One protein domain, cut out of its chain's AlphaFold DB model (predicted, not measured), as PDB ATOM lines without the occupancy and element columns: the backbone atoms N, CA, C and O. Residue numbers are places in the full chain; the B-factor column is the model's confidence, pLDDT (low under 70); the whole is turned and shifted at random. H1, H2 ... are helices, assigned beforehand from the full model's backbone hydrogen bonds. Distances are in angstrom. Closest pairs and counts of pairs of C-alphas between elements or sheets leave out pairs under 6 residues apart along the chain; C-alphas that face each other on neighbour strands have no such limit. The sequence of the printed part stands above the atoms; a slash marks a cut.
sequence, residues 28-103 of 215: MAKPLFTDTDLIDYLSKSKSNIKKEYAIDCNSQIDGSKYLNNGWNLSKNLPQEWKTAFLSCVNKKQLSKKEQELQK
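What this domain is: This is residues 28 to 103 of the 215 residues of an uncharacterized protein of Helicobacter pylori OK113 (UniProt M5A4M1). A long helix, H4, makes the longest axis; short H2 packs steeply on part of it, H1 packs on H2, and little H3 touches no helix. The last residues of H4, 94 to 103, stick out from the body. The printed part has 76 residues with four named helices, H1 to H4 in order, and no named strand: all helix. It is only just compact, close to loose, with a radius of gyration of the C-alphas of 13.3 A and spans of 47 by 25 by 19 A.

How they stand to each other: H4, residues 79 to 103, touches H2, residues 51 to 59, with residues 85 to 92 alone, closest at the C-alphas of Cys 88 and Cys 57, 5.7 A, at a steep tilt of 48 degrees, opposite ways. H2 touches H1, residues 35 to 44, closest at the C-alphas of Ile 55 and Asp 35, 5.9 A, at a steep tilt of 54 degrees. H3, residues 64 to 68, and H4 are apart. In the four helices every O i to N i+4 pair is within hydrogen-bond range.

Where its parts are: H4 is 36.4 A long, H1 14.3 A, H2 12.4 A and H3 6.1 A. C-alpha 35 is at (-6.808, 7.666, -10.607), C-alpha 103 at (-21.001, 26.008, -32.070).

The domain as a whole: The C-alphas of Gly 70 and Lys 103, 46.7 A, are farthest apart. The printed part has no cut and no long link; residue 28 is under pLDDT 70.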
ATOM      1  N   MET A  28       1.706  20.525  -6.005       64.12
ATOM      2  CA  MET A  28       0.782  19.591  -6.647       64.12
ATOM      3  C   MET A  28      -0.146  19.083  -5.552       64.12
ATOM      4  O   MET A  28       0.317  18.432  -4.613       64.12
ATOM      5  N   ALA A  29      -1.424  19.465  -5.621       72.31
ATOM      6  CA  ALA A  29      -2.412  19.051  -4.641       72.31
ATOM      7  C   ALA A  29      -2.357  17.524  -4.556       72.31
ATOM      8  O   ALA A  29      -2.346  16.849  -5.586       72.31
ATOM      9  N   LYS A  30      -2.244  16.971  -3.345       86.25
ATOM     10  CA  LYS A  30      -2.181  15.519  -3.190       86.25
ATOM     11  C   LYS A  30      -3.615  15.009  -3.268       86.25
ATOM     12  O   LYS A  30      -4.353  15.241  -2.313       86.25
ATOM     13  N   PRO A  31      -4.045  14.361  -4.363       89.75
ATOM     14  CA  PRO A  31      -5.441  13.988  -4.520       89.75
ATOM     15  C   PRO A  31      -5.865  12.989  -3.440       89.75
ATOM     16  O   PRO A  31      -5.042  12.251  -2.891       89.75
ATOM     17  N   LEU A  32      -7.163  12.959  -3.136       89.50
ATOM     18  CA  LEU A  32      -7.707  12.026  -2.146       89.50
ATOM     19  C   LEU A  32      -7.674  10.575  -2.649       89.50
ATOM     20  O   LEU A  32      -7.445   9.659  -1.863       89.50
ATOM     21  N   PHE A  33      -7.891  10.386  -3.952       90.00
ATOM     22  CA  PHE A  33      -7.832   9.091  -4.625       90.00
ATOM     23  C   PHE A  33      -6.651   9.031  -5.588       90.00
ATOM     24  O   PHE A  33      -6.296  10.039  -6.203       90.00
ATOM     25  N   THR A  34      -6.113   7.831  -5.795       90.44
ATOM     26  CA  THR A  34      -5.394   7.543  -7.040       90.44
ATOM     27  C   THR A  34      -6.388   7.509  -8.203       90.44
ATOM     28  O   THR A  34      -7.580   7.263  -7.997       90.44
ATOM     29  N   ASP A  35      -5.925   7.726  -9.435       90.62
ATOM     30  CA  ASP A  35      -6.808   7.666 -10.607       90.62
ATOM     31  C   ASP A  35      -7.509   6.304 -10.713       90.62
ATOM     32  O   ASP A  35      -8.704   6.241 -10.986       90.62
ATOM     33  N   THR A  36      -6.803   5.211 -10.414       91.75
ATOM     34  CA  THR A  36      -7.369   3.856 -10.422       91.75
ATOM     35  C   THR A  36      -8.494   3.704  -9.397       91.75
ATOM     36  O   THR A  36      -9.588   3.264  -9.759       91.75
ATOM     37  N   ASP A  37      -8.261   4.115  -8.147       91.56
ATOM     38  CA  ASP A  37      -9.253   3.984  -7.071       91.56
ATOM     39  C   ASP A  37     -10.482   4.862  -7.326       91.56
ATOM     40  O   ASP A  37     -11.615   4.462  -7.051       91.56
ATOM     41  N   LEU A  38     -10.275   6.056  -7.890       92.62
ATOM     42  CA  LEU A  38     -11.359   6.961  -8.257       92.62
ATOM     43  C   LEU A  38     -12.257   6.347  -9.331       92.62
ATOM     44  O   LEU A  38     -13.484   6.410  -9.233       92.62
ATOM     45  N   ILE A  39     -11.659   5.764 -10.367       92.06
ATOM     46  CA  ILE A  39     -12.403   5.166 -11.477       92.06
ATOM     47  C   ILE A  39     -13.171   3.925 -11.015       92.06
ATOM     48  O   ILE A  39     -14.337   3.766 -11.387       92.06
ATOM     49  N   ASP A  40     -12.566   3.089 -10.172       90.88
ATOM     50  CA  ASP A  40     -13.242   1.943  -9.557       90.88
ATOM     51  C   ASP A  40     -14.422   2.393  -8.676       90.88
ATOM     52  O   ASP A  40     -15.545   1.902  -8.834       90.88
ATOM     53  N   TYR A  41     -14.219   3.409  -7.829       88.88
ATOM     54  CA  TYR A  41     -15.279   4.000  -7.008       88.88
ATOM     55  C   TYR A  41     -16.447   4.542  -7.852       88.88
ATOM     56  O   TYR A  41     -17.619   4.278  -7.558       88.88
ATOM     57  N   LEU A  42     -16.155   5.285  -8.923       90.50
ATOM     58  CA  LEU A  42     -17.179   5.846  -9.811       90.50
ATOM     59  C   LEU A  42     -17.945   4.762 -10.575       90.50
ATOM     60  O   LEU A  42     -19.158   4.884 -10.760       90.50
ATOM     61  N   SER A  43     -17.263   3.687 -10.974       88.94
ATOM     62  CA  SER A  43     -17.895   2.540 -11.627       88.94
ATOM     63  C   SER A  43     -18.849   1.811 -10.678       88.94
ATOM     64  O   SER A  43     -20.014   1.594 -11.021       88.94
ATOM     65  N   LYS A  44     -18.405   1.516  -9.449       87.19
ATOM     66  CA  LYS A  44     -19.224   0.853  -8.418       87.19
ATOM     67  C   LYS A  44     -20.423   1.695  -7.987       87.19
ATOM     68  O   LYS A  44     -21.507   1.159  -7.771       87.19
ATOM     69  N   SER A  45     -20.254   3.014  -7.916       83.19
ATOM     70  CA  SER A  45     -21.340   3.954  -7.608       83.19
ATOM     71  C   SER A  45     -22.261   4.259  -8.797       83.19
ATOM     72  O   SER A  45     -23.209   5.027  -8.636       83.19
ATOM     73  N   LYS A  46     -22.024   3.650  -9.973       82.38
ATOM     74  CA  LYS A  46     -22.796   3.855 -11.215       82.38
ATOM     75  C   LYS A  46     -22.932   5.334 -11.587       82.38
ATOM     76  O   LYS A  46     -23.993   5.803 -11.997       82.38
ATOM     77  N   SER A  47     -21.849   6.083 -11.409       84.62
ATOM     78  CA  SER A  47     -21.809   7.507 -11.704       84.62
ATOM     79  C   SER A  47     -21.786   7.774 -13.215       84.62
ATOM     80  O   SER A  47     -21.036   7.138 -13.950       84.62
ATOM     81  N   ASN A  48     -22.541   8.777 -13.674       87.62
ATOM     82  CA  ASN A  48     -22.507   9.270 -15.062       87.62
ATOM     83  C   ASN A  48     -21.369  10.282 -15.314       87.62
ATOM     84  O   ASN A  48     -21.371  11.013 -16.307       87.62
ATOM     85  N   ILE A  49     -20.410  10.386 -14.391       92.81
ATOM     86  CA  ILE A  49     -19.280  11.304 -14.512       92.81
ATOM     87  C   ILE A  49     -18.278  10.741 -15.522       92.81
ATOM     88  O   ILE A  49     -17.817   9.608 -15.403       92.81
ATOM     89  N   LYS A  50     -17.907  11.563 -16.509       92.00
ATOM     90  CA  LYS A  50     -16.860  11.216 -17.471       92.00
ATOM     91  C   LYS A  50     -15.509  11.057 -16.769       92.00
ATOM     92  O   LYS A  50     -15.155  11.875 -15.915       92.00
ATOM     93  N   LYS A  51     -14.748  10.029 -17.152       92.88
ATOM     94  CA  LYS A  51     -13.485   9.643 -16.499       92.88
ATOM     95  C   LYS A  51     -12.467  10.781 -16.503       92.88
ATOM     96  O   LYS A  51     -11.859  11.064 -15.478       92.88
ATOM     97  N   GLU A  52     -12.347  11.477 -17.626       93.00
ATOM     98  CA  GLU A  52     -11.441  12.610 -17.789       93.00
ATOM     99  C   GLU A  52     -11.785  13.781 -16.857       93.00
ATOM    100  O   GLU A  52     -10.886  14.433 -16.334       93.00
ATOM    101  N   TYR A  53     -13.072  14.021 -16.579       94.88
ATOM    102  CA  TYR A  53     -13.487  15.073 -15.644       94.88
ATOM    103  C   TYR A  53     -13.242  14.664 -14.202       94.88
ATOM    104  O   TYR A  53     -12.857  15.503 -13.395       94.88
ATOM    105  N   ALA A  54     -13.452  13.388 -13.881       94.12
ATOM    106  CA  ALA A  54     -13.168  12.864 -12.558       94.12
ATOM    107  C   ALA A  54     -11.680  12.992 -12.213       94.12
ATOM    108  O   ALA A  54     -11.354  13.567 -11.180       94.12
ATOM    109  N   ILE A  55     -10.795  12.510 -13.086       93.75
ATOM    110  CA  ILE A  55      -9.342  12.545 -12.870       93.75
ATOM    111  C   ILE A  55      -8.857  13.988 -12.698       93.75
ATOM    112  O   ILE A  55      -8.213  14.310 -11.701       93.75
ATOM    113  N   ASP A  56      -9.247  14.881 -13.610       93.81
ATOM    114  CA  ASP A  56      -8.824  16.282 -13.556       93.81
ATOM    115  C   ASP A  56      -9.395  17.031 -12.338       93.81
ATOM    116  O   ASP A  56      -8.716  17.843 -11.721       93.81
ATOM    117  N   CYS A  57     -10.634  16.750 -11.926       94.38
ATOM    118  CA  CYS A  57     -11.187  17.364 -10.716       94.38
ATOM    119  C   CYS A  57     -10.587  16.798  -9.427       94.38
ATOM    120  O   CYS A  57     -10.453  17.527  -8.447       94.38
ATOM    121  N   ASN A  58     -10.221  15.517  -9.407       93.44
ATOM    122  CA  ASN A  58      -9.563  14.892  -8.264       93.44
ATOM    123  C   ASN A  58      -8.152  15.454  -8.053       93.44
ATOM    124  O   ASN A  58      -7.797  15.763  -6.920       93.44
ATOM    125  N   SER A  59      -7.383  15.657  -9.128       92.12
ATOM    126  CA  SER A  59      -6.031  16.230  -9.058       92.12
ATOM    127  C   SER A  59      -6.005  17.695  -8.607       92.12
ATOM    128  O   SER A  59      -4.988  18.165  -8.106       92.12
ATOM    129  N   GLN A  60      -7.120  18.418  -8.745       91.25
ATOM    130  CA  GLN A  60      -7.246  19.821  -8.341       91.25
ATOM    131  C   GLN A  60      -7.628  20.017  -6.868       91.25
ATOM    132  O   GLN A  60      -7.554  21.138  -6.364       91.25
ATOM    133  N   ILE A  61      -8.053  18.964  -6.166       91.31
ATOM    134  CA  ILE A  61      -8.526  19.063  -4.781       91.31
ATOM    135  C   ILE A  61      -7.493  18.437  -3.857       91.31
ATOM    136  O   ILE A  61      -7.271  17.227  -3.891       91.31
ATOM    137  N   ASP A  62      -6.912  19.251  -2.975       89.75
ATOM    138  CA  ASP A  62      -5.961  18.750  -1.990       89.75
ATOM    139  C   ASP A  62      -6.657  17.858  -0.952       89.75
ATOM    140  O   ASP A  62      -7.449  18.296  -0.109       89.75
ATOM    141  N   GLY A  63      -6.363  16.569  -1.053       88.12
ATOM    142  CA  GLY A  63      -6.811  15.515  -0.165       88.12
ATOM    143  C   GLY A  63      -5.887  15.286   1.031       88.12
ATOM    144  O   GLY A  63      -6.261  14.531   1.933       88.12
ATOM    145  N   SER A  64      -4.711  15.928   1.079       87.75
ATOM    146  CA  SER A  64      -3.682  15.694   2.104       87.75
ATOM    147  C   SER A  64      -4.226  15.815   3.531       87.75
ATOM    148  O   SER A  64      -3.963  14.951   4.369       87.75
ATOM    149  N   LYS A  65      -5.076  16.818   3.786       88.38
ATOM    150  CA  LYS A  65      -5.697  17.048   5.097       88.38
ATOM    151  C   LYS A  65      -6.552  15.872   5.579       88.38
ATOM    152  O   LYS A  65      -6.583  15.588   6.770       88.38
ATOM    153  N   TYR A  66      -7.219  15.154   4.675       88.25
ATOM    154  CA  TYR A  66      -8.044  14.003   5.051       88.25
ATOM    155  C   TYR A  66      -7.190  12.758   5.276       88.25
ATOM    156  O   TYR A  66      -7.444  12.006   6.216       88.25
ATOM    157  N   LEU A  67      -6.157  12.570   4.449       84.94
ATOM    158  CA  LEU A  67      -5.198  11.476   4.604       84.94
ATOM    159  C   LEU A  67      -4.454  11.585   5.943       84.94
ATOM    160  O   LEU A  67      -4.358  10.600   6.670       84.94
ATOM    161  N   ASN A  68      -4.018  12.791   6.319       86.12
ATOM    162  CA  ASN A  68      -3.361  13.051   7.605       86.12
ATOM    163  C   ASN A  68      -4.294  12.810   8.804       86.12
ATOM    164  O   ASN A  68      -3.840  12.387   9.862       86.12
ATOM    165  N   ASN A  69      -5.604  12.994   8.620       85.00
ATOM    166  CA  ASN A  69      -6.627  12.685   9.624       85.00
ATOM    167  C   ASN A  69      -7.045  11.197   9.623       85.00
ATOM    168  O   ASN A  69      -8.061  10.825  10.217       85.00
ATOM    169  N   GLY A  70      -6.292  10.330   8.938       83.62
ATOM    170  CA  GLY A  70      -6.507   8.884   8.919       83.62
ATOM    171  C   GLY A  70      -7.721   8.442   8.101       83.62
ATOM    172  O   GLY A  70      -8.301   7.386   8.387       83.62
ATOM    173  N   TRP A  71      -8.169   9.240   7.128       88.94
ATOM    174  CA  TRP A  71      -9.178   8.795   6.167       88.94
ATOM    175  C   TRP A  71      -8.624   7.685   5.258       88.94
ATOM    176  O   TRP A  71      -7.455   7.711   4.877       88.94
ATOM    177  N   ASN A  72      -9.469   6.713   4.902       85.38
ATOM    178  CA  ASN A  72      -9.162   5.649   3.947       85.38
ATOM    179  C   ASN A  72     -10.438   5.213   3.196       85.38
ATOM    180  O   ASN A  72     -11.541   5.629   3.548       85.38
ATOM    181  N   LEU A  73     -10.297   4.317   2.213       78.75
ATOM    182  CA  LEU A  73     -11.401   3.832   1.370       78.75
ATOM    183  C   LEU A  73     -12.512   3.080   2.129       78.75
ATOM    184  O   LEU A  73     -13.630   2.996   1.632       78.75
ATOM    185  N   SER A  74     -12.230   2.541   3.323       80.69
ATOM    186  CA  SER A  74     -13.251   1.889   4.163       80.69
ATOM    187  C   SER A  74     -14.140   2.878   4.926       80.69
ATOM    188  O   SER A  74     -15.168   2.484   5.475       80.69
ATOM    189  N   LYS A  75     -13.754   4.158   4.979       82.62
ATOM    190  CA  LYS A  75     -14.509   5.223   5.647       82.62
ATOM    191  C   LYS A  75     -15.390   5.974   4.651       82.62
ATOM    192  O   LYS A  75     -15.089   6.071   3.464       82.62
ATOM    193  N   ASN A  76     -16.452   6.592   5.165       87.06
ATOM    194  CA  ASN A  76     -17.265   7.513   4.377       87.06
ATOM    195  C   ASN A  76     -16.404   8.647   3.807       87.06
ATOM    196  O   ASN A  76     -15.496   9.154   4.467       87.06
ATOM    197  N   LEU A  77     -16.711   9.050   2.576       89.25
ATOM    198  CA  LEU A  77     -16.043  10.164   1.909       89.25
ATOM    199  C   LEU A  77     -16.185  11.465   2.711       89.25
ATOM    200  O   LEU A  77     -17.295  11.773   3.158       89.25
ATOM    201  N   PRO A  78     -15.117  12.275   2.839       92.62
ATOM    202  CA  PRO A  78     -15.217  13.577   3.476       92.62
ATOM    203  C   PRO A  78     -16.182  14.465   2.687       92.62
ATOM    204  O   PRO A  78     -16.024  14.663   1.480       92.62
ATOM    205  N   GLN A  79     -17.191  15.008   3.369       91.56
ATOM    206  CA  GLN A  79     -18.275  15.740   2.711       91.56
ATOM    207  C   GLN A  79     -17.783  17.014   2.005       91.56
ATOM    208  O   GLN A  79     -18.261  17.347   0.918       91.56
ATOM    209  N   GLU A  80     -16.790  17.690   2.584       91.94
ATOM    210  CA  GLU A  80     -16.120  18.840   1.969       91.94
ATOM    211  C   GLU A  80     -15.454  18.462   0.641       91.94
ATOM    212  O   GLU A  80     -15.665  19.132  -0.370       91.94
ATOM    213  N   TRP A  81     -14.714  17.347   0.614       93.19
ATOM    214  CA  TRP A  81     -14.086  16.846  -0.608       93.19
ATOM    215  C   TRP A  81     -15.135  16.490  -1.659       93.19
ATOM    216  O   TRP A  81     -15.035  16.927  -2.802       93.19
ATOM    217  N   LYS A  82     -16.187  15.757  -1.266       92.19
ATOM    218  CA  LYS A  82     -17.275  15.359  -2.170       92.19
ATOM    219  C   LYS A  82     -17.949  16.576  -2.806       92.19
ATOM    220  O   LYS A  82     -18.218  16.575  -4.004       92.19
ATOM    221  N   THR A  83     -18.202  17.614  -2.012       94.62
ATOM    222  CA  THR A  83     -18.814  18.862  -2.487       94.62
ATOM    223  C   THR A  83     -17.911  19.573  -3.493       94.62
ATOM    224  O   THR A  83     -18.372  19.943  -4.573       94.62
ATOM    225  N   ALA A  84     -16.619  19.711  -3.182       94.06
ATOM    226  CA  ALA A  84     -15.647  20.325  -4.083       94.06
ATOM    227  C   ALA A  84     -15.501  19.536  -5.397       94.06
ATOM    228  O   ALA A  84     -15.524  20.119  -6.482       94.06
ATOM    229  N   PHE A  85     -15.435  18.206  -5.304       94.50
ATOM    230  CA  PHE A  85     -15.322  17.306  -6.449       94.50
ATOM    231  C   PHE A  85     -16.523  17.435  -7.386       94.50
ATOM    232  O   PHE A  85     -16.360  17.694  -8.579       94.50
ATOM    233  N   LEU A  86     -17.738  17.336  -6.843       94.19
ATOM    234  CA  LEU A  86     -18.961  17.464  -7.637       94.19
ATOM    235  C   LEU A  86     -19.121  18.867  -8.228       94.19
ATOM    236  O   LEU A  86     -19.548  18.991  -9.373       94.19
ATOM    237  N   SER A  87     -18.740  19.917  -7.495       95.62
ATOM    238  CA  SER A  87     -18.746  21.290  -8.012       95.62
ATOM    239  C   SER A  87     -17.829  21.439  -9.233       95.62
ATOM    240  O   SER A  87     -18.261  21.936 -10.277       95.62
ATOM    241  N   CYS A  88     -16.596  20.927  -9.147       95.62
ATOM    242  CA  CYS A  88     -15.657  20.931 -10.267       95.62
ATOM    243  C   CYS A  88     -16.203  20.158 -11.477       95.62
ATOM    244  O   CYS A  88     -16.202  20.672 -12.601       95.62
ATOM    245  N   VAL A  89     -16.724  18.946 -11.256       95.25
ATOM    246  CA  VAL A  89     -17.264  18.106 -12.332       95.25
ATOM    247  C   VAL A  89     -18.457  18.777 -13.010       95.25
ATOM    248  O   VAL A  89     -18.493  18.857 -14.240       95.25
ATOM    249  N   ASN A  90     -19.399  19.313 -12.230       93.50
ATOM    250  CA  ASN A  90     -20.570  20.012 -12.758       93.50
ATOM    251  C   ASN A  90     -20.160  21.221 -13.603       93.50
ATOM    252  O   ASN A  90     -20.686  21.405 -14.699       93.50
ATOM    253  N   LYS A  91     -19.171  22.000 -13.147       94.19
ATOM    254  CA  LYS A  91     -18.635  23.137 -13.907       94.19
ATOM    255  C   LYS A  91     -18.047  22.704 -15.252       94.19
ATOM    256  O   LYS A  91     -18.298  23.354 -16.264       94.19
ATOM    257  N   LYS A  92     -17.296  21.599 -15.293       93.75
ATOM    258  CA  LYS A  92     -16.725  21.067 -16.545       93.75
ATOM    259  C   LYS A  92     -17.790  20.550 -17.503       93.75
ATOM    260  O   LYS A  92     -17.720  20.828 -18.698       93.75
ATOM    261  N   GLN A  93     -18.786  19.832 -16.986       90.62
ATOM    262  CA  GLN A  93     -19.907  19.357 -17.795       90.62
ATOM    263  C   GLN A  93     -20.717  20.519 -18.376       90.62
ATOM    264  O   GLN A  93     -21.056  20.484 -19.558       90.62
ATOM    265  N   LEU A  94     -20.993  21.548 -17.568       89.88
ATOM    266  CA  LEU A  94     -21.690  22.754 -18.008       89.88
ATOM    267  C   LEU A  94     -20.894  23.471 -19.103       89.88
ATOM    268  O   LEU A  94     -21.415  23.676 -20.191       89.88
ATOM    269  N   SER A  95     -19.607  23.733 -18.858       90.00
ATOM    270  CA  SER A  95     -18.733  24.410 -19.820       90.00
ATOM    271  C   SER A  95     -18.661  23.677 -21.161       90.00
ATOM    272  O   SER A  95     -18.671  24.308 -22.218       90.00
ATOM    273  N   LYS A  96     -18.642  22.338 -21.152       88.56
ATOM    274  CA  LYS A  96     -18.650  21.560 -22.394       88.56
ATOM    275  C   LYS A  96     -19.967  21.711 -23.162       88.56
ATOM    276  O   LYS A  96     -19.927  21.899 -24.375       88.56
ATOM    277  N   LYS A  97     -21.108  21.664 -22.465       86.12
ATOM    278  CA  LYS A  97     -22.432  21.881 -23.073       86.12
ATOM    279  C   LYS A  97     -22.578  23.296 -23.627       86.12
ATOM    280  O   LYS A  97     -23.116  23.462 -24.714       86.12
ATOM    281  N   GLU A  98     -22.073  24.300 -22.914       87.94
ATOM    282  CA  GLU A  98     -22.056  25.693 -23.379       87.94
ATOM    283  C   GLU A  98     -21.225  25.843 -24.659       87.94
ATOM    284  O   GLU A  98     -21.680  26.468 -25.612       87.94
ATOM    285  N   GLN A  99     -20.050  25.210 -24.734       86.56
ATOM    286  CA  GLN A  99     -19.229  25.204 -25.950       86.56
ATOM    287  C   GLN A  99     -19.919  24.511 -27.133       86.56
ATOM    288  O   GLN A  99     -19.813  24.977 -28.265       86.56
ATOM    289  N   GLU A 100     -20.596  23.387 -26.895       86.69
ATOM    290  CA  GLU A 100     -21.353  22.674 -27.932       86.69
ATOM    291  C   GLU A 100     -22.540  23.507 -28.428       86.69
ATOM    292  O   GLU A 100     -22.741  23.629 -29.635       86.69
ATOM    293  N   LEU A 101     -23.273  24.149 -27.514       84.12
ATOM    294  CA  LEU A 101     -24.371  25.047 -27.858       84.12
ATOM    295  C   LEU A 101     -23.882  26.265 -28.650       84.12
ATOM    296  O   LEU A 101     -24.521  26.645 -29.627       84.12
ATOM    297  N   GLN A 102     -22.741  26.845 -28.270       83.81
ATOM    298  CA  GLN A 102     -22.174  27.990 -28.977       83.81
ATOM    299  C   GLN A 102     -21.842  27.647 -30.433       83.81
ATOM    300  O   GLN A 102     -22.195  28.411 -31.325       83.81
ATOM    301  N   LYS A 103     -21.262  26.468 -30.695       87.88
ATOM    302  CA  LYS A 103     -21.001  26.008 -32.070       87.88
ATOM    303  C   LYS A 103     -22.277  25.912 -32.898       87.88
ATOM    304  O   LYS A 103     -22.299  26.385 -34.028       87.88
TER     305      LYS A 103